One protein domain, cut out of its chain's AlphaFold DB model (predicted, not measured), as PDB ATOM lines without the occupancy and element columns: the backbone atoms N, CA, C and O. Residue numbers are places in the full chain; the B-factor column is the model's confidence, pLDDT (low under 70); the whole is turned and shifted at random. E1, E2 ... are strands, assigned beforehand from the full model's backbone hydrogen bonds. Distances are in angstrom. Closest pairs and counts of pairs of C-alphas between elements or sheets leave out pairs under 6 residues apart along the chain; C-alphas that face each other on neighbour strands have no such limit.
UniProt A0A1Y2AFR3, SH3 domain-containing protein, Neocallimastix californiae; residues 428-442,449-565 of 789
ATOM      1  N   LEU A 428      32.914   3.013  60.545       88.19
ATOM      2  CA  LEU A 428      33.474   2.360  59.357       88.19
ATOM      3  C   LEU A 428      34.808   3.038  58.997       88.19
ATOM      4  O   LEU A 428      35.098   4.125  59.492       88.19
ATOM      5  N   SER A 429      35.606   2.437  58.112       91.88
ATOM      6  CA  SER A 429      36.723   3.157  57.483       91.88
ATOM      7  C   SER A 429      36.193   3.986  56.319       91.88
ATOM      8  O   SER A 429      35.467   3.452  55.480       91.88
ATOM      9  N   TYR A 430      36.587   5.256  56.241       92.12
ATOM     10  CA  TYR A 430      36.115   6.217  55.241       92.12
ATOM     11  C   TYR A 430      37.266   6.706  54.364       92.12
ATOM     12  O   TYR A 430      38.397   6.864  54.826       92.12
ATOM     13  N   GLY A 431      36.999   6.930  53.081       92.38
ATOM     14  CA  GLY A 431      38.037   7.289  52.121       92.38
ATOM     15  C   GLY A 431      37.503   7.526  50.718       92.38
ATOM     16  O   GLY A 431      36.297   7.675  50.512       92.38
ATOM     17  N   ILE A 432      38.411   7.567  49.742       91.56
ATOM     18  CA  ILE A 432      38.075   7.890  48.350       91.56
ATOM     19  C   ILE A 432      38.627   6.877  47.342       91.56
ATOM     20  O   ILE A 432      39.609   6.182  47.612       91.56
ATOM     21  N   GLU A 433      38.014   6.816  46.158       91.06
ATOM     22  CA  GLU A 433      38.565   6.097  45.001       91.06
ATOM     23  C   GLU A 433      39.665   6.932  44.329       91.06
ATOM     24  O   GLU A 433      39.446   8.084  43.955       91.06
ATOM     25  N   ALA A 434      40.840   6.334  44.112       87.00
ATOM     26  CA  ALA A 434      41.955   6.973  43.419       87.00
ATOM     27  C   ALA A 434      42.645   6.057  42.392       87.00
ATOM     28  O   ALA A 434      42.480   4.833  42.362       87.00
ATOM     29  N   ILE A 435      43.480   6.679  41.553       82.31
ATOM     30  CA  ILE A 435      44.409   6.006  40.638       82.31
ATOM     31  C   ILE A 435      45.821   6.082  41.239       82.31
ATOM     32  O   ILE A 435      46.518   7.085  41.070       82.31
ATOM     33  N   ALA A 436      46.269   5.021  41.913       69.19
ATOM     34  CA  ALA A 436      47.566   4.987  42.601       69.19
ATOM     35  C   ALA A 436      48.574   4.010  41.961       69.19
ATOM     36  O   ALA A 436      48.214   3.089  41.217       69.19
ATOM     37  N   LYS A 437      49.868   4.224  42.242       61.03
ATOM     38  CA  LYS A 437      50.930   3.235  41.982       61.03
ATOM     39  C   LYS A 437      50.909   2.204  43.108       61.03
ATOM     40  O   LYS A 437      50.920   2.579  44.273       61.03
ATOM     41  N   VAL A 438      50.918   0.921  42.758       54.50
ATOM     42  CA  VAL A 438      50.870  -0.180  43.728       54.50
ATOM     43  C   VAL A 438      52.264  -0.790  43.873       54.50
ATOM     44  O   VAL A 438      52.594  -1.772  43.212       54.50
ATOM     45  N   SER A 439      53.106  -0.181  44.707       48.78
ATOM     46  CA  SER A 439      54.401  -0.746  45.101       48.78
ATOM     47  C   SER A 439      54.225  -1.686  46.300       48.78
ATOM     48  O   SER A 439      53.963  -1.211  47.400       48.78
ATOM     49  N   SER A 440      54.356  -3.001  46.054       40.22
ATOM     50  CA  SER A 440      54.437  -4.106  47.040       40.22
ATOM     51  C   SER A 440      53.403  -4.049  48.181       40.22
ATOM     52  O   SER A 440      53.678  -3.539  49.261       40.22
ATOM     53  N   TRP A 441      52.180  -4.568  48.029       42.59
ATOM     54  CA  TRP A 441      51.911  -6.021  48.078       42.59
ATOM     55  C   TRP A 441      52.914  -6.771  48.969       42.59
ATOM     56  O   TRP A 441      53.932  -7.273  48.495       42.59
ATOM     57  N   LYS A 442      52.595  -6.878  50.268       41.97
ATOM     58  CA  LYS A 442      53.191  -7.858  51.191       41.97
ATOM     59  C   LYS A 442      52.737  -9.275  50.803       41.97
ATOM     60  O   LYS A 442      51.901  -9.836  51.495       41.97
ATOM     61  N   LYS A 449      55.050  -1.393  37.668       52.25
ATOM     62  CA  LYS A 449      55.130   0.080  37.490       52.25
ATOM     63  C   LYS A 449      53.820   0.743  37.004       52.25
ATOM     64  O   LYS A 449      53.744   1.971  36.942       52.25
ATOM     65  N   LYS A 450      52.790  -0.037  36.647       60.88
ATOM     66  CA  LYS A 450      51.496   0.445  36.139       60.88
ATOM     67  C   LYS A 450      50.611   0.971  37.279       60.88
ATOM     68  O   LYS A 450      50.350   0.260  38.248       60.88
ATOM     69  N   LYS A 451      50.110   2.205  37.135       67.25
ATOM     70  CA  LYS A 451      49.031   2.743  37.983       67.25
ATOM     71  C   LYS A 451      47.781   1.862  37.832       67.25
ATOM     72  O   LYS A 451      47.467   1.460  36.713       67.25
ATOM     73  N   LYS A 452      47.056   1.589  38.922       72.25
ATOM     74  CA  LYS A 452      45.773   0.864  38.882       72.25
ATOM     75  C   LYS A 452      44.632   1.819  39.274       72.25
ATOM     76  O   LYS A 452      44.767   2.497  40.292       72.25
ATOM     77  N   PRO A 453      43.539   1.905  38.492       81.69
ATOM     78  CA  PRO A 453      42.337   2.638  38.884       81.69
ATOM     79  C   PRO A 453      41.494   1.820  39.869       81.69
ATOM     80  O   PRO A 453      41.649   0.594  39.944       81.69
ATOM     81  N   GLY A 454      40.576   2.484  40.572       85.75
ATOM     82  CA  GLY A 454      39.619   1.828  41.461       85.75
ATOM     83  C   GLY A 454      40.165   1.447  42.831       85.75
ATOM     84  O   GLY A 454      39.639   0.511  43.419       85.75
ATOM     85  N   LEU A 455      41.234   2.091  43.311       87.94
ATOM     86  CA  LEU A 455      41.851   1.774  44.603       87.94
ATOM     87  C   LEU A 455      41.267   2.640  45.717       87.94
ATOM     88  O   LEU A 455      41.171   3.856  45.555       87.94
ATOM     89  N   PHE A 456      40.942   2.026  46.854       90.19
ATOM     90  CA  PHE A 456      40.522   2.742  48.053       90.19
ATOM     91  C   PHE A 456      41.715   3.367  48.785       90.19
ATOM     92  O   PHE A 456      42.678   2.674  49.136       90.19
ATOM     93  N   ILE A 457      41.626   4.670  49.040       90.19
ATOM     94  CA  ILE A 457      42.555   5.435  49.873       90.19
ATOM     95  C   ILE A 457      41.818   5.815  51.169       90.19
ATOM     96  O   ILE A 457      40.999   6.738  51.133       90.19
ATOM     97  N   PRO A 458      42.066   5.124  52.300       90.69
ATOM     98  CA  PRO A 458      41.423   5.425  53.574       90.69
ATOM     99  C   PRO A 458      41.964   6.741  54.124       90.69
ATOM    100  O   PRO A 458      43.181   6.894  54.253       90.69
ATOM    101  N   ILE A 459      41.058   7.659  54.444       92.00
ATOM    102  CA  ILE A 459      41.319   8.938  55.115       92.00
ATOM    103  C   ILE A 459      41.129   8.786  56.637       92.00
ATOM    104  O   ILE A 459      41.862   9.413  57.398       92.00
ATOM    105  N   ALA A 460      40.217   7.907  57.067       92.38
ATOM    106  CA  ALA A 460      40.024   7.509  58.463       92.38
ATOM    107  C   ALA A 460      39.785   5.995  58.588       92.38
ATOM    108  O   ALA A 460      39.196   5.380  57.692       92.38
ATOM    109  N   GLU A 461      40.224   5.397  59.696       92.69
ATOM    110  CA  GLU A 461      40.045   3.967  59.985       92.69
ATOM    111  C   GLU A 461      38.851   3.684  60.916       92.69
ATOM    112  O   GLU A 461      38.582   4.419  61.864       92.69
ATOM    113  N   LYS A 462      38.183   2.536  60.732       90.25
ATOM    114  CA  LYS A 462      37.183   2.025  61.685       90.25
ATOM    115  C   LYS A 462      37.760   1.949  63.110       90.25
ATOM    116  O   LYS A 462      38.776   1.288  63.340       90.25
ATOM    117  N   GLY A 463      37.056   2.552  64.067       88.38
ATOM    118  CA  GLY A 463      37.418   2.624  65.487       88.38
ATOM    119  C   GLY A 463      38.382   3.762  65.850       88.38
ATOM    120  O   GLY A 463      38.672   3.950  67.035       88.38
ATOM    121  N   GLU A 464      38.871   4.526  64.870       91.62
ATOM    122  CA  GLU A 464      39.648   5.745  65.105       91.62
ATOM    123  C   GLU A 464      38.795   6.785  65.848       91.62
ATOM    124  O   GLU A 464      37.646   7.014  65.475       91.62
ATOM    125  N   LEU A 465      39.344   7.374  66.914       93.00
ATOM    126  CA  LEU A 465      38.705   8.448  67.678       93.00
ATOM    127  C   LEU A 465      39.042   9.787  67.014       93.00
ATOM    128  O   LEU A 465      40.217  10.062  66.767       93.00
ATOM    129  N   ILE A 466      38.028  10.596  66.717       92.19
ATOM    130  CA  ILE A 466      38.162  11.871  66.004       92.19
ATOM    131  C   ILE A 466      37.393  12.946  66.768       92.19
ATOM    132  O   ILE A 466      36.212  12.778  67.072       92.19
ATOM    133  N   GLU A 467      38.064  14.059  67.061       92.06
ATOM    134  CA  GLU A 467      37.450  15.217  67.711       92.06
ATOM    135  C   GLU A 467      36.449  15.930  66.786       92.06
ATOM    136  O   GLU A 467      36.666  16.049  65.580       92.06
ATOM    137  N   ALA A 468      35.359  16.448  67.353       86.62
ATOM    138  CA  ALA A 468      34.264  17.109  66.637       86.62
ATOM    139  C   ALA A 468      34.673  18.418  65.932       86.62
ATOM    140  O   ALA A 468      33.995  18.858  65.001       86.62
ATOM    141  N   SER A 469      35.780  19.029  66.361       84.56
ATOM    142  CA  SER A 469      36.417  20.202  65.746       84.56
ATOM    143  C   SER A 469      37.441  19.845  64.658       84.56
ATOM    144  O   SER A 469      37.829  20.711  63.872       84.56
ATOM    145  N   GLN A 470      37.888  18.586  64.591       89.56
ATOM    146  CA  GLN A 470      38.968  18.147  63.710       89.56
ATOM    147  C   GLN A 470      38.455  17.511  62.410       89.56
ATOM    148  O   GLN A 470      37.334  17.009  62.298       89.56
ATOM    149  N   TYR A 471      39.334  17.492  61.410       90.56
ATOM    150  CA  TYR A 471      39.156  16.754  60.165       90.56
ATOM    151  C   TYR A 471      40.320  15.793  59.939       90.56
ATOM    152  O   TYR A 471      41.439  15.994  60.411       90.56
ATOM    153  N   LYS A 472      40.064  14.757  59.148       92.88
ATOM    154  CA  LYS A 472      41.080  13.860  58.605       92.88
ATOM    155  C   LYS A 472      41.360  14.232  57.155       92.88
ATOM    156  O   LYS A 472      40.432  14.474  56.389       92.88
ATOM    157  N   GLU A 473      42.624  14.237  56.760       89.56
ATOM    158  CA  GLU A 473      43.051  14.395  55.367       89.56
ATOM    159  C   GLU A 473      44.180  13.413  55.050       89.56
ATOM    160  O   GLU A 473      44.883  12.946  55.949       89.56
ATOM    161  N   LYS A 474      44.349  13.062  53.770       81.06
ATOM    162  CA  LYS A 474      45.432  12.168  53.341       81.06
ATOM    163  C   LYS A 474      45.967  12.524  51.962       81.06
ATOM    164  O   LYS A 474      45.444  12.082  50.942       81.06
ATOM    165  N   GLY A 475      47.082  13.246  51.958       75.19
ATOM    166  CA  GLY A 475      47.836  13.564  50.750       75.19
ATOM    167  C   GLY A 475      47.117  14.523  49.799       75.19
ATOM    168  O   GLY A 475      46.129  15.168  50.142       75.19
ATOM    169  N   ILE A 476      47.663  14.627  48.587       83.50
ATOM    170  CA  ILE A 476      47.216  15.569  47.557       83.50
ATOM    171  C   ILE A 476      46.857  14.797  46.287       83.50
ATOM    172  O   ILE A 476      47.692  14.099  45.703       83.50
ATOM    173  N   PHE A 477      45.625  14.981  45.830       86.38
ATOM    174  CA  PHE A 477      45.078  14.385  44.618       86.38
ATOM    175  C   PHE A 477      45.270  15.324  43.424       86.38
ATOM    176  O   PHE A 477      45.473  16.526  43.583       86.38
ATOM    177  N   ARG A 478      45.276  14.774  42.210       88.62
ATOM    178  CA  ARG A 478      45.525  15.510  40.959       88.62
ATOM    179  C   ARG A 478      44.670  14.928  39.831       88.62
ATOM    180  O   ARG A 478      44.371  13.730  39.879       88.62
ATOM    181  N   PRO A 479      44.309  15.722  38.806       89.06
ATOM    182  CA  PRO A 479      43.643  15.204  37.617       89.06
ATOM    183  C   PRO A 479      44.473  14.118  36.922       89.06
ATOM    184  O   PRO A 479      45.706  14.136  36.914       89.06
ATOM    185  N   ALA A 480      43.781  13.151  36.322       84.44
ATOM    186  CA  ALA A 480      44.405  12.016  35.648       84.44
ATOM    187  C   ALA A 480      44.946  12.381  34.254       84.44
ATOM    188  O   ALA A 480      45.849  11.705  33.758       84.44
ATOM    189  N   LYS A 481      44.395  13.432  33.631       85.81
ATOM    190  CA  LYS A 481      44.764  13.936  32.300       85.81
ATOM    191  C   LYS A 481      45.079  15.442  32.361       85.81
ATOM    192  O   LYS A 481      44.377  16.153  33.080       85.81
ATOM    193  N   PRO A 482      46.058  15.959  31.590       89.25
ATOM    194  CA  PRO A 482      46.408  17.383  31.602       89.25
ATOM    195  C   PRO A 482      45.244  18.328  31.271       89.25
ATOM    196  O   PRO A 482      45.123  19.381  31.879       89.25
ATOM    197  N   ASN A 483      44.363  17.927  30.352       91.38
ATOM    198  CA  ASN A 483      43.228  18.713  29.856       91.38
ATOM    199  C   ASN A 483      41.915  18.503  30.637       91.38
ATOM    200  O   ASN A 483      40.856  18.932  30.191       91.38
ATOM    201  N   GLN A 484      41.947  17.803  31.773       88.50
ATOM    202  CA  GLN A 484      40.752  17.530  32.571       88.50
ATOM    203  C   GLN A 484      40.244  18.820  33.237       88.50
ATOM    204  O   GLN A 484      40.995  19.453  33.976       88.50
ATOM    205  N   THR A 485      38.988  19.203  33.002       91.38
ATOM    206  CA  THR A 485      38.386  20.447  33.531       91.38
ATOM    207  C   THR A 485      37.587  20.261  34.823       91.38
ATOM    208  O   THR A 485      37.250  21.244  35.477       91.38
ATOM    209  N   VAL A 486      37.307  19.015  35.221       91.44
ATOM    210  CA  VAL A 486      36.598  18.657  36.462       91.44
ATOM    211  C   VAL A 486      37.253  17.425  37.090       91.44
ATOM    212  O   VAL A 486      37.462  16.422  36.402       91.44
ATOM    213  N   LEU A 487      37.558  17.460  38.389       89.69
ATOM    214  CA  LEU A 487      38.060  16.311  39.151       89.69
ATOM    215  C   LEU A 487      36.958  15.719  40.049       89.69
ATOM    216  O   LEU A 487      36.613  16.333  41.058       89.69
ATOM    217  N   PRO A 488      36.413  14.530  39.722       90.81
ATOM    218  CA  PRO A 488      35.483  13.831  40.600       90.81
ATOM    219  C   PRO A 488      36.226  13.124  41.744       90.81
ATOM    220  O   PRO A 488      36.998  12.191  41.520       90.81
ATOM    221  N   ILE A 489      35.945  13.538  42.976       90.00
ATOM    222  CA  ILE A 489      36.349  12.883  44.222       90.00
ATOM    223  C   ILE A 489      35.193  11.984  44.667       90.00
ATOM    224  O   ILE A 489      34.208  12.473  45.214       90.00
ATOM    225  N   LYS A 490      35.281  10.679  44.402       90.25
ATOM    226  CA  LYS A 490      34.261   9.695  44.799       90.25
ATOM    227  C   LYS A 490      34.535   9.146  46.197       90.25
ATOM    228  O   LYS A 490      35.661   8.736  46.472       90.25
ATOM    229  N   ILE A 491      33.505   9.085  47.031       90.62
ATOM    230  CA  ILE A 491      33.583   8.772  48.459       90.62
ATOM    231  C   ILE A 491      33.040   7.363  48.719       90.62
ATOM    232  O   ILE A 491      31.986   6.990  48.201       90.62
ATOM    233  N   TYR A 492      33.754   6.588  49.536       90.25
ATOM    234  CA  TYR A 492      33.401   5.211  49.885       90.25
ATOM    235  C   TYR A 492      33.635   4.926  51.376       90.25
ATOM    236  O   TYR A 492      34.476   5.563  52.017       90.25
ATOM    237  N   SER A 493      32.933   3.925  51.913       90.69
ATOM    238  CA  SER A 493      33.202   3.352  53.236       90.69
ATOM    239  C   SER A 493      33.225   1.824  53.222       90.69
ATOM    240  O   SER A 493      32.727   1.200  52.285       90.69
ATOM    241  N   ILE A 494      33.815   1.214  54.252       90.88
ATOM    242  CA  ILE A 494      33.861  -0.245  54.430       90.88
ATOM    243  C   ILE A 494      33.938  -0.630  55.911       90.88
ATOM    244  O   ILE A 494      34.589   0.044  56.715       90.88
ATOM    245  N   ASN A 495      33.315  -1.752  56.276       89.25
ATOM    246  CA  ASN A 495      33.293  -2.291  57.643       89.25
ATOM    247  C   ASN A 495      34.597  -3.028  58.035       89.25
ATOM    248  O   ASN A 495      34.582  -4.038  58.732       89.25
ATOM    249  N   GLU A 496      35.746  -2.520  57.589       88.75
ATOM    250  CA  GLU A 496      37.069  -3.106  57.815       88.75
ATOM    251  C   GLU A 496      38.083  -2.026  58.171       88.75
ATOM    252  O   GLU A 496      38.203  -1.030  57.461       88.75
ATOM    253  N   ARG A 497      38.882  -2.240  59.222       86.25
ATOM    254  CA  ARG A 497      39.860  -1.245  59.690       86.25
ATOM    255  C   ARG A 497      41.010  -0.992  58.702       86.25
ATOM    256  O   ARG A 497      41.420   0.146  58.536       86.25
ATOM    257  N   LYS A 498      41.518  -2.032  58.029       82.69
ATOM    258  CA  LYS A 498      42.721  -1.966  57.170       82.69
ATOM    259  C   LYS A 498      42.416  -2.319  55.712       82.69
ATOM    260  O   LYS A 498      42.938  -3.287  55.170       82.69
ATOM    261  N   ALA A 499      41.556  -1.522  55.083       79.69
ATOM    262  CA  ALA A 499      41.084  -1.735  53.711       79.69
ATOM    263  C   ALA A 499      41.911  -1.017  52.619       79.69
ATOM    264  O   ALA A 499      41.445  -0.856  51.490       79.69
ATOM    265  N   GLU A 500      43.119  -0.541  52.931       75.75
ATOM    266  CA  GLU A 500      43.929   0.245  51.993       75.75
ATOM    267  C   GLU A 500      44.291  -0.536  50.714       75.75
ATOM    268  O   GLU A 500      44.631  -1.718  50.756       75.75
ATOM    269  N   PHE A 501      44.212   0.136  49.560       72.56
ATOM    270  CA  PHE A 501      44.486  -0.418  48.224       72.56
ATOM    271  C   PHE A 501      43.605  -1.609  47.794       72.56
ATOM    272  O   PHE A 501      43.869  -2.212  46.748       72.56
ATOM    273  N   LYS A 502      42.524  -1.907  48.528       84.75
ATOM    274  CA  LYS A 502      41.417  -2.741  48.036       84.75
ATOM    275  C   LYS A 502      40.715  -2.080  46.842       84.75
ATOM    276  O   LYS A 502      40.867  -0.877  46.607       84.75
ATOM    277  N   ARG A 503      39.975  -2.864  46.051       85.50
ATOM    278  CA  ARG A 503      39.261  -2.377  44.865       85.50
ATOM    279  C   ARG A 503      37.808  -2.067  45.204       85.50
ATOM    280  O   ARG A 503      37.013  -2.982  45.399       85.50
ATOM    281  N   VAL A 504      37.431  -0.789  45.131       84.94
ATOM    282  CA  VAL A 504      36.075  -0.320  45.497       84.94
ATOM    283  C   VAL A 504      34.935  -0.971  44.695       84.94
ATOM    284  O   VAL A 504      33.801  -0.970  45.147       84.94
ATOM    285  N   HIS A 505      35.238  -1.560  43.530       83.12
ATOM    286  CA  HIS A 505      34.273  -2.235  42.642       83.12
ATOM    287  C   HIS A 505      34.246  -3.770  42.770       83.12
ATOM    288  O   HIS A 505      33.591  -4.429  41.968       83.12
ATOM    289  N   LYS A 506      35.024  -4.365  43.687       72.06
ATOM    290  CA  LYS A 506      35.105  -5.833  43.874       72.06
ATOM    291  C   LYS A 506      34.921  -6.294  45.317       72.06
ATOM    292  O   LYS A 506      34.578  -7.449  45.537       72.06
ATOM    293  N   ASP A 507      35.178  -5.403  46.262       68.81
ATOM    294  CA  ASP A 507      35.149  -5.667  47.694       68.81
ATOM    295  C   ASP A 507      33.929  -4.954  48.318       68.81
ATOM    296  O   ASP A 507      33.356  -4.068  47.684       68.81
ATOM    297  N   GLY A 508      33.516  -5.328  49.537       82.44
ATOM    298  CA  GLY A 508      32.266  -4.888  50.192       82.44
ATOM    299  C   GLY A 508      32.214  -3.417  50.637       82.44
ATOM    300  O   GLY A 508      32.022  -3.133  51.818       82.44
ATOM    301  N   PHE A 509      32.413  -2.491  49.701       87.94
ATOM    302  CA  PHE A 509      32.364  -1.047  49.899       87.94
ATOM    303  C   PHE A 509      30.958  -0.476  49.681       87.94
ATOM    304  O   PHE A 509      30.284  -0.809  48.707       87.94
ATOM    305  N   SER A 510      30.578   0.484  50.520       86.50
ATOM    306  CA  SER A 510      29.423   1.358  50.298       86.50
ATOM    307  C   SER A 510      29.872   2.639  49.594       86.50
ATOM    308  O   SER A 510      30.855   3.258  50.004       86.50
ATOM    309  N   TYR A 511      29.166   3.046  48.538       86.50
ATOM    310  CA  TYR A 511      29.406   4.297  47.807       86.50
ATOM    311  C   TYR A 511      28.518   5.426  48.349       86.50
ATOM    312  O   TYR A 511      27.310   5.245  48.483       86.50
ATOM    313  N   HIS A 512      29.112   6.595  48.609       82.50
ATOM    314  CA  HIS A 512      28.459   7.758  49.244       82.50
ATOM    315  C   HIS A 512      28.457   9.014  48.365       82.50
ATOM    316  O   HIS A 512      28.342  10.139  48.856       82.50
ATOM    317  N   GLY A 513      28.624   8.827  47.056       82.25
ATOM    318  CA  GLY A 513      28.592   9.902  46.074       82.25
ATOM    319  C   GLY A 513      29.947  10.508  45.731       82.25
ATOM    320  O   GLY A 513      31.006   9.922  45.968       82.25
ATOM    321  N   LYS A 514      29.910  11.672  45.076       87.25
ATOM    322  CA  LYS A 514      31.094  12.346  44.532       87.25
ATOM    323  C   LYS A 514      31.020  13.862  44.703       87.25
ATOM    324  O   LYS A 514      29.961  14.448  44.511       87.25
ATOM    325  N   ILE A 515      32.164  14.488  44.964       87.69
ATOM    326  CA  ILE A 515      32.363  15.935  44.815       87.69
ATOM    327  C   ILE A 515      33.023  16.183  43.458       87.69
ATOM    328  O   ILE A 515      34.040  15.565  43.150       87.69
ATOM    329  N   CYS A 516      32.477  17.087  42.649       89.88
ATOM    330  CA  CYS A 516      33.090  17.521  41.394       89.88
ATOM    331  C   CYS A 516      33.814  18.854  41.612       89.88
ATOM    332  O   CYS A 516      33.165  19.888  41.717       89.88
ATOM    333  N   VAL A 517      35.148  18.829  41.677       89.25
ATOM    334  CA  VAL A 517      35.977  20.041  41.789       89.25
ATOM    335  C   VAL A 517      36.201  20.620  40.397       89.25
ATOM    336  O   VAL A 517      36.802  19.943  39.555       89.25
ATOM    337  N   ASN A 518      35.752  21.849  40.133       90.25
ATOM    338  CA  ASN A 518      36.024  22.497  38.853       90.25
ATOM    339  C   ASN A 518      37.477  22.989  38.800       90.25
ATOM    340  O   ASN A 518      38.064  23.468  39.771       90.25
ATOM    341  N   MET A 519      38.073  22.842  37.626       89.25
ATOM    342  CA  MET A 519      39.435  23.255  37.313       89.25
ATOM    343  C   MET A 519      39.507  23.640  35.823       89.25
ATOM    344  O   MET A 519      40.141  22.936  35.036       89.25
ATOM    345  N   PRO A 520      38.817  24.724  35.409       89.06
ATOM    346  CA  PRO A 520      38.720  25.124  34.004       89.06
ATOM    347  C   PRO A 520      40.060  25.591  33.421       89.06
ATOM    348  O   PRO A 520      40.311  25.380  32.238       89.06
ATOM    349  N   ASP A 521      40.948  26.163  34.243       87.00
ATOM    350  CA  ASP A 521      42.336  26.416  33.851       87.00
ATOM    351  C   ASP A 521      43.087  25.081  33.712       87.00
ATOM    352  O   ASP A 521      43.312  24.361  34.690       87.00
ATOM    353  N   VAL A 522      43.462  24.751  32.474       90.81
ATOM    354  CA  VAL A 522      44.254  23.569  32.103       90.81
ATOM    355  C   VAL A 522      45.735  23.891  31.864       90.81
ATOM    356  O   VAL A 522      46.513  22.972  31.612       90.81
ATOM    357  N   GLY A 523      46.161  25.155  31.982       88.81
ATOM    358  CA  GLY A 523      47.526  25.601  31.675       88.81
ATOM    359  C   GLY A 523      48.608  24.936  32.534       88.81
ATOM    360  O   GLY A 523      49.730  24.740  32.081       88.81
ATOM    361  N   ARG A 524      48.255  24.496  33.750       84.56
ATOM    362  CA  ARG A 524      49.141  23.735  34.659       84.56
ATOM    363  C   ARG A 524      49.126  22.213  34.428       84.56
ATOM    364  O   ARG A 524      49.726  21.457  35.193       84.56
ATOM    365  N   GLY A 525      48.421  21.729  33.405       90.44
ATOM    366  CA  GLY A 525      48.360  20.311  33.050       90.44
ATOM    367  C   GLY A 525      47.847  19.432  34.196       90.44
ATOM    368  O   GLY A 525      46.692  19.542  34.605       90.44
ATOM    369  N   ILE A 526      48.690  18.528  34.709       84.56
ATOM    370  CA  ILE A 526      48.333  17.680  35.863       84.56
ATOM    371  C   ILE A 526      48.685  18.290  37.225       84.56
ATOM    372  O   ILE A 526      48.232  17.758  38.238       84.56
ATOM    373  N   ASP A 527      49.445  19.390  37.290       86.75
ATOM    374  CA  ASP A 527      49.801  20.023  38.567       86.75
ATOM    375  C   ASP A 527      48.723  21.009  39.035       86.75
ATOM    376  O   ASP A 527      48.889  22.223  39.171       86.75
ATOM    377  N   ARG A 528      47.542  20.427  39.244       88.31
ATOM    378  CA  ARG A 528      46.353  21.082  39.785       88.31
ATOM    379  C   ARG A 528      45.941  20.324  41.050       88.31
ATOM    380  O   ARG A 528      45.074  19.450  40.983       88.31
ATOM    381  N   PRO A 529      46.673  20.550  42.159       89.19
ATOM    382  CA  PRO A 529      46.496  19.815  43.403       89.19
ATOM    383  C   PRO A 529      45.133  20.075  44.054       89.19
ATOM    384  O   PRO A 529      44.681  21.213  44.168       89.19
ATOM    385  N   VAL A 530      44.506  18.997  44.523       88.50
ATOM    386  CA  VAL A 530      43.267  19.004  45.302       88.50
ATOM    387  C   VAL A 530      43.502  18.271  46.617       88.50
ATOM    388  O   VAL A 530      43.969  17.132  46.631       88.50
ATOM    389  N   MET A 531      43.172  18.929  47.721       91.38
ATOM    390  CA  MET A 531      43.225  18.371  49.072       91.38
ATOM    391  C   MET A 531      41.821  17.921  49.481       91.38
ATOM    392  O   MET A 531      40.850  18.581  49.122       91.38
ATOM    393  N   VAL A 532      41.695  16.801  50.196       90.69
ATOM    394  CA  VAL A 532      40.392  16.272  50.639       90.69
ATOM    395  C   VAL A 532      40.404  16.095  52.151       90.69
ATOM    396  O   VAL A 532      41.231  15.354  52.681       90.69
ATOM    397  N   ARG A 533      39.457  16.762  52.812       92.00
ATOM    398  CA  ARG A 533      39.214  16.745  54.256       92.00
ATOM    399  C   ARG A 533      37.889  16.053  54.552       92.00
ATOM    400  O   ARG A 533      36.898  16.299  53.865       92.00
ATOM    401  N   MET A 534      37.864  15.214  55.578       91.56
ATOM    402  CA  MET A 534      36.669  14.545  56.090       91.56
ATOM    403  C   MET A 534      36.484  14.897  57.567       91.56
ATOM    404  O   MET A 534      37.325  14.559  58.399       91.56
ATOM    405  N   TYR A 535      35.383  15.571  57.881       89.44
ATOM    406  CA  TYR A 535      34.934  15.856  59.239       89.44
ATOM    407  C   TYR A 535      34.044  14.692  59.671       89.44
ATOM    408  O   TYR A 535      33.008  14.433  59.060       89.44
ATOM    409  N   LEU A 536      34.520  13.950  60.669       88.00
ATOM    410  CA  LEU A 536      34.003  12.634  61.062       88.00
ATOM    411  C   LEU A 536      33.702  12.541  62.566       88.00
ATOM    412  O   LEU A 536      33.100  11.570  63.006       88.00
ATOM    413  N   GLY A 537      34.116  13.545  63.347       85.19
ATOM    414  CA  GLY A 537      33.835  13.641  64.780       85.19
ATOM    415  C   GLY A 537      32.443  14.194  65.112       85.19
ATOM    416  O   GLY A 537      32.155  14.391  66.287       85.19
ATOM    417  N   GLN A 538      31.591  14.459  64.113       84.56
ATOM    418  CA  GLN A 538      30.213  14.962  64.254       84.56
ATOM    419  C   GLN A 538      29.192  13.906  63.770       84.56
ATOM    420  O   GLN A 538      29.582  13.003  63.028       84.56
ATOM    421  N   PRO A 539      27.896  13.990  64.146       80.75
ATOM    422  CA  PRO A 539      26.883  13.002  63.743       80.75
ATOM    423  C   PRO A 539      26.660  12.900  62.224       80.75
ATOM    424  O   PRO A 539      26.342  11.815  61.718       80.75
ATOM    425  N   ASP A 540      26.837  14.024  61.520       78.62
ATOM    426  CA  ASP A 540      26.872  14.147  60.061       78.62
ATOM    427  C   ASP A 540      28.317  14.110  59.548       78.62
ATOM    428  O   ASP A 540      29.170  14.882  59.993       78.62
ATOM    429  N   ILE A 541      28.582  13.281  58.534       80.69
ATOM    430  CA  ILE A 541      29.890  13.246  57.872       80.69
ATOM    431  C   ILE A 541      29.932  14.297  56.761       80.69
ATOM    432  O   ILE A 541      29.211  14.194  55.762       80.69
ATOM    433  N   LYS A 542      30.822  15.285  56.905       84.75
ATOM    434  CA  LYS A 542      31.080  16.340  55.911       84.75
ATOM    435  C   LYS A 542      32.415  16.100  55.214       84.75
ATOM    436  O   LYS A 542      33.447  15.931  55.861       84.75
ATOM    437  N   VAL A 543      32.418  16.156  53.886       87.94
ATOM    438  CA  VAL A 543      33.628  16.096  53.057       87.94
ATOM    439  C   VAL A 543      33.837  17.441  52.376       87.94
ATOM    440  O   VAL A 543      32.892  18.024  51.847       87.94
ATOM    441  N   VAL A 544      35.076  17.926  52.380       89.62
ATOM    442  CA  VAL A 544      35.495  19.155  51.699       89.62
ATOM    443  C   VAL A 544      36.674  18.829  50.790       89.62
ATOM    444  O   VAL A 544      37.698  18.325  51.248       89.62
ATOM    445  N   ALA A 545      36.536  19.111  49.499       90.38
ATOM    446  CA  ALA A 545      37.615  19.074  48.527       90.38
ATOM    447  C   ALA A 545      38.032  20.511  48.188       90.38
ATOM    448  O   ALA A 545      37.197  21.327  47.805       90.38
ATOM    449  N   ILE A 546      39.316  20.822  48.335       90.38
ATOM    450  CA  ILE A 546      39.862  22.175  48.186       90.38
ATOM    451  C   ILE A 546      40.788  22.192  46.976       90.38
ATOM    452  O   ILE A 546      41.758  21.430  46.930       90.38
ATOM    453  N   ASN A 547      40.518  23.066  46.007       90.56
ATOM    454  CA  ASN A 547      41.448  23.344  44.917       90.56
ATOM    455  C   ASN A 547      42.598  24.201  45.466       90.56
ATOM    456  O   ASN A 547      42.447  25.397  45.704       90.56
ATOM    457  N   VAL A 548      43.761  23.585  45.679       88.50
ATOM    458  CA  VAL A 548      44.894  24.202  46.392       88.50
ATOM    459  C   VAL A 548      45.487  25.391  45.619       88.50
ATOM    460  O   VAL A 548      46.095  26.268  46.222       88.50
ATOM    461  N   ASN A 549      45.277  25.466  44.298       86.50
ATOM    462  CA  ASN A 549      45.733  26.597  43.484       86.50
ATOM    463  C   ASN A 549      44.838  27.842  43.612       86.50
ATOM    464  O   ASN A 549      45.336  28.948  43.415       86.50
ATOM    465  N   THR A 550      43.536  27.678  43.876       89.06
ATOM    466  CA  THR A 550      42.558  28.784  43.918       89.06
ATOM    467  C   THR A 550      42.037  29.087  45.323       89.06
ATOM    468  O   THR A 550      41.468  30.152  45.533       89.06
ATOM    469  N   GLY A 551      42.207  28.162  46.274       87.44
ATOM    470  CA  GLY A 551      41.573  28.214  47.595       87.44
ATOM    471  C   GLY A 551      40.073  27.894  47.574       87.44
ATOM    472  O   GLY A 551      39.415  28.010  48.600       87.44
ATOM    473  N   GLU A 552      39.517  27.507  46.423       88.69
ATOM    474  CA  GLU A 552      38.085  27.249  46.275       88.69
ATOM    475  C   GLU A 552      37.691  25.913  46.921       88.69
ATOM    476  O   GLU A 552      38.273  24.863  46.618       88.69
ATOM    477  N   GLU A 553      36.688  25.958  47.801       88.38
ATOM    478  CA  GLU A 553      36.176  24.796  48.524       88.38
ATOM    479  C   GLU A 553      34.890  24.242  47.904       88.38
ATOM    480  O   GLU A 553      33.923  24.959  47.646       88.38
ATOM    481  N   TYR A 554      34.858  22.923  47.755       86.12
ATOM    482  CA  TYR A 554      33.724  22.148  47.279       86.12
ATOM    483  C   TYR A 554      33.335  21.188  48.396       86.12
ATOM    484  O   TYR A 554      34.137  20.331  48.765       86.12
ATOM    485  N   SER A 555      32.133  21.312  48.958       81.94
ATOM    486  CA  SER A 555      31.723  20.493  50.104       81.94
ATOM    487  C   SER A 555      30.418  19.744  49.876       81.94
ATOM    488  O   SER A 555      29.574  20.148  49.078       81.94
ATOM    489  N   THR A 556      30.271  18.618  50.569       74.69
ATOM    490  CA  THR A 556      29.040  17.826  50.606       74.69
ATOM    491  C   THR A 556      28.960  17.071  51.932       74.69
ATOM    492  O   THR A 556      29.995  16.754  52.526       74.69
ATOM    493  N   THR A 557      27.754  16.765  52.403       73.38
ATOM    494  CA  THR A 557      27.556  15.659  53.352       73.38
ATOM    495  C   THR A 557      27.304  14.377  52.565       73.38
ATOM    496  O   THR A 557      26.939  14.440  51.390       73.38
ATOM    497  N   PHE A 558      27.546  13.210  53.166       68.94
ATOM    498  CA  PHE A 558      27.421  11.930  52.456       68.94
ATOM    499  C   PHE A 558      26.081  11.812  51.713       68.94
ATOM    500  O   PHE A 558      25.008  11.987  52.292       68.94
ATOM    501  N   ASN A 559      26.167  11.539  50.409       49.69
ATOM    502  CA  ASN A 559      25.029  11.482  49.504       49.69
ATOM    503  C   ASN A 559      24.886  10.044  48.969       49.69
ATOM    504  O   ASN A 559      25.481   9.705  47.940       49.69
ATOM    505  N   PRO A 560      24.076   9.190  49.622       40.03
ATOM    506  CA  PRO A 560      23.843   7.808  49.190       40.03
ATOM    507  C   PRO A 560      23.091   7.728  47.848       40.03
ATOM    508  O   PRO A 560      22.936   6.642  47.293       40.03
ATOM    509  N   PHE A 561      22.576   8.863  47.361       34.75
ATOM    510  CA  PHE A 561      21.678   9.002  46.222       34.75
ATOM    511  C   PHE A 561      22.358   9.611  44.993       34.75
ATOM    512  O   PHE A 561      21.679  10.008  44.049       34.75
ATOM    513  N   ALA A 562      23.690   9.578  44.920       32.66
ATOM    514  CA  ALA A 562      24.449   9.864  43.696       32.66
ATOM    515  C   ALA A 562      24.238   8.836  42.554       32.66
ATOM    516  O   ALA A 562      25.081   8.731  41.665       32.66
ATOM    517  N   SER A 563      23.146   8.069  42.626       35.12
ATOM    518  CA  SER A 563      22.587   7.186  41.607       35.12
ATOM    519  C   SER A 563      21.052   7.275  41.515       35.12
ATOM    520  O   SER A 563      20.463   6.472  40.806       35.12
ATOM    521  N   LEU A 564      20.354   8.206  42.195       36.03
ATOM    522  CA  LEU A 564      18.889   8.322  42.034       36.03
ATOM    523  C   LEU A 564      18.497   8.896  40.665       36.03
ATOM    524  O   LEU A 564      17.511   8.444  40.089       36.03
ATOM    525  N   GLU A 565      19.305   9.800  40.109       35.91
ATOM    526  CA  GLU A 565      19.184  10.246  38.710       35.91
ATOM    527  C   GLU A 565      19.461   9.091  37.719       35.91
ATOM    528  O   GLU A 565      18.870   9.044  36.642       35.91
TER     529      GLU A 565
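This is residues 428 to 442 and 449 to 565 of the 789 residues of the protein "SH3 domain-containing protein" of Neocallimastix californiae (UniProt A0A1Y2AFR3). Two four-stranded sheets lie face to face as a sandwich, their strands nearly aligned. Bent strands E1 and E2 make one side of the first sheet and reach past the sandwich toward the cut, while short E3 lies near one end of it and the last printed residues trail away to Glu 565. The sheets run E2 E1 E5 E6 and E4 E7 E8 E9, both antiparallel throughout. The printed part has 132 residues, no named helix and nine named strands, E1 to E9 in order along the chain; the class is all strand, though under half of the residues, 65, are in named elements. The whole is compact, with a radius of gyration of the C-alphas of 14.7 A and spans of 42 by 36 by 31 A.

One strongly twisted sheet runs from E2, residues 451 to 460, through E1, residues 429 to 437, and E5, residues 486 to 494, to E6, residues 509 to 518. N 434 and O 455 join E1 and E2 within hydrogen-bond range at 2.9 A, N 492 and O 431 join E5 and E1 at 2.9 A, and N 489 and O 515 join the hairpin E5 and E6 at 2.8 A. The other sheet, also strongly twisted, runs from E4, residues 472 to 477, through E7, residues 530 to 535, and E8, residues 542 to 547, to E9, residues 552 to 557. Within hydrogen-bond range are N 477 and O 530 of E4 and E7 at 2.8 A, N 533 and O 544 of E7 and E8 at 2.8 A, and N 545 and O 554 of E8 and E9 at 2.8 A. E7, E8 and E9 form a meander, each strand the antiparallel neighbour of the one before. The two sheets form a sandwich, two sheets face to face, 9.1 A centre to centre where they face each other, with strands at 13 degrees. Between them, the closest C-alphas of E6 and E9 are those of Val 517 and Tyr 554, 6.3 A apart. E3, residues 465 to 467, pairs with no named strand.

E1 begins at C-alpha 429 (36.723, 3.157, 57.483) and bends by 74 degrees at residue 434. E2, 22.9 A long, bends by 75 degrees at residue 454. E5 is 26.2 A long; E6, 26.3 A, bends by 52 degrees at residue 512. E9 ends at C-alpha 557 (27.556, 15.659, 53.352).

The C-alphas farthest apart, those of Gly 463 and Gly 523, are 42.1 A apart. Residues 443 to 448 are not printed, and C-alphas 442 and 449 are 16.0 A apart across the cut. The links E5 to E6 and E6 to E7 are long. The mean pLDDT of the printed part is 81.7; residues 436 to 442, 449 to 451, 507 and 558 to 565 are under 70.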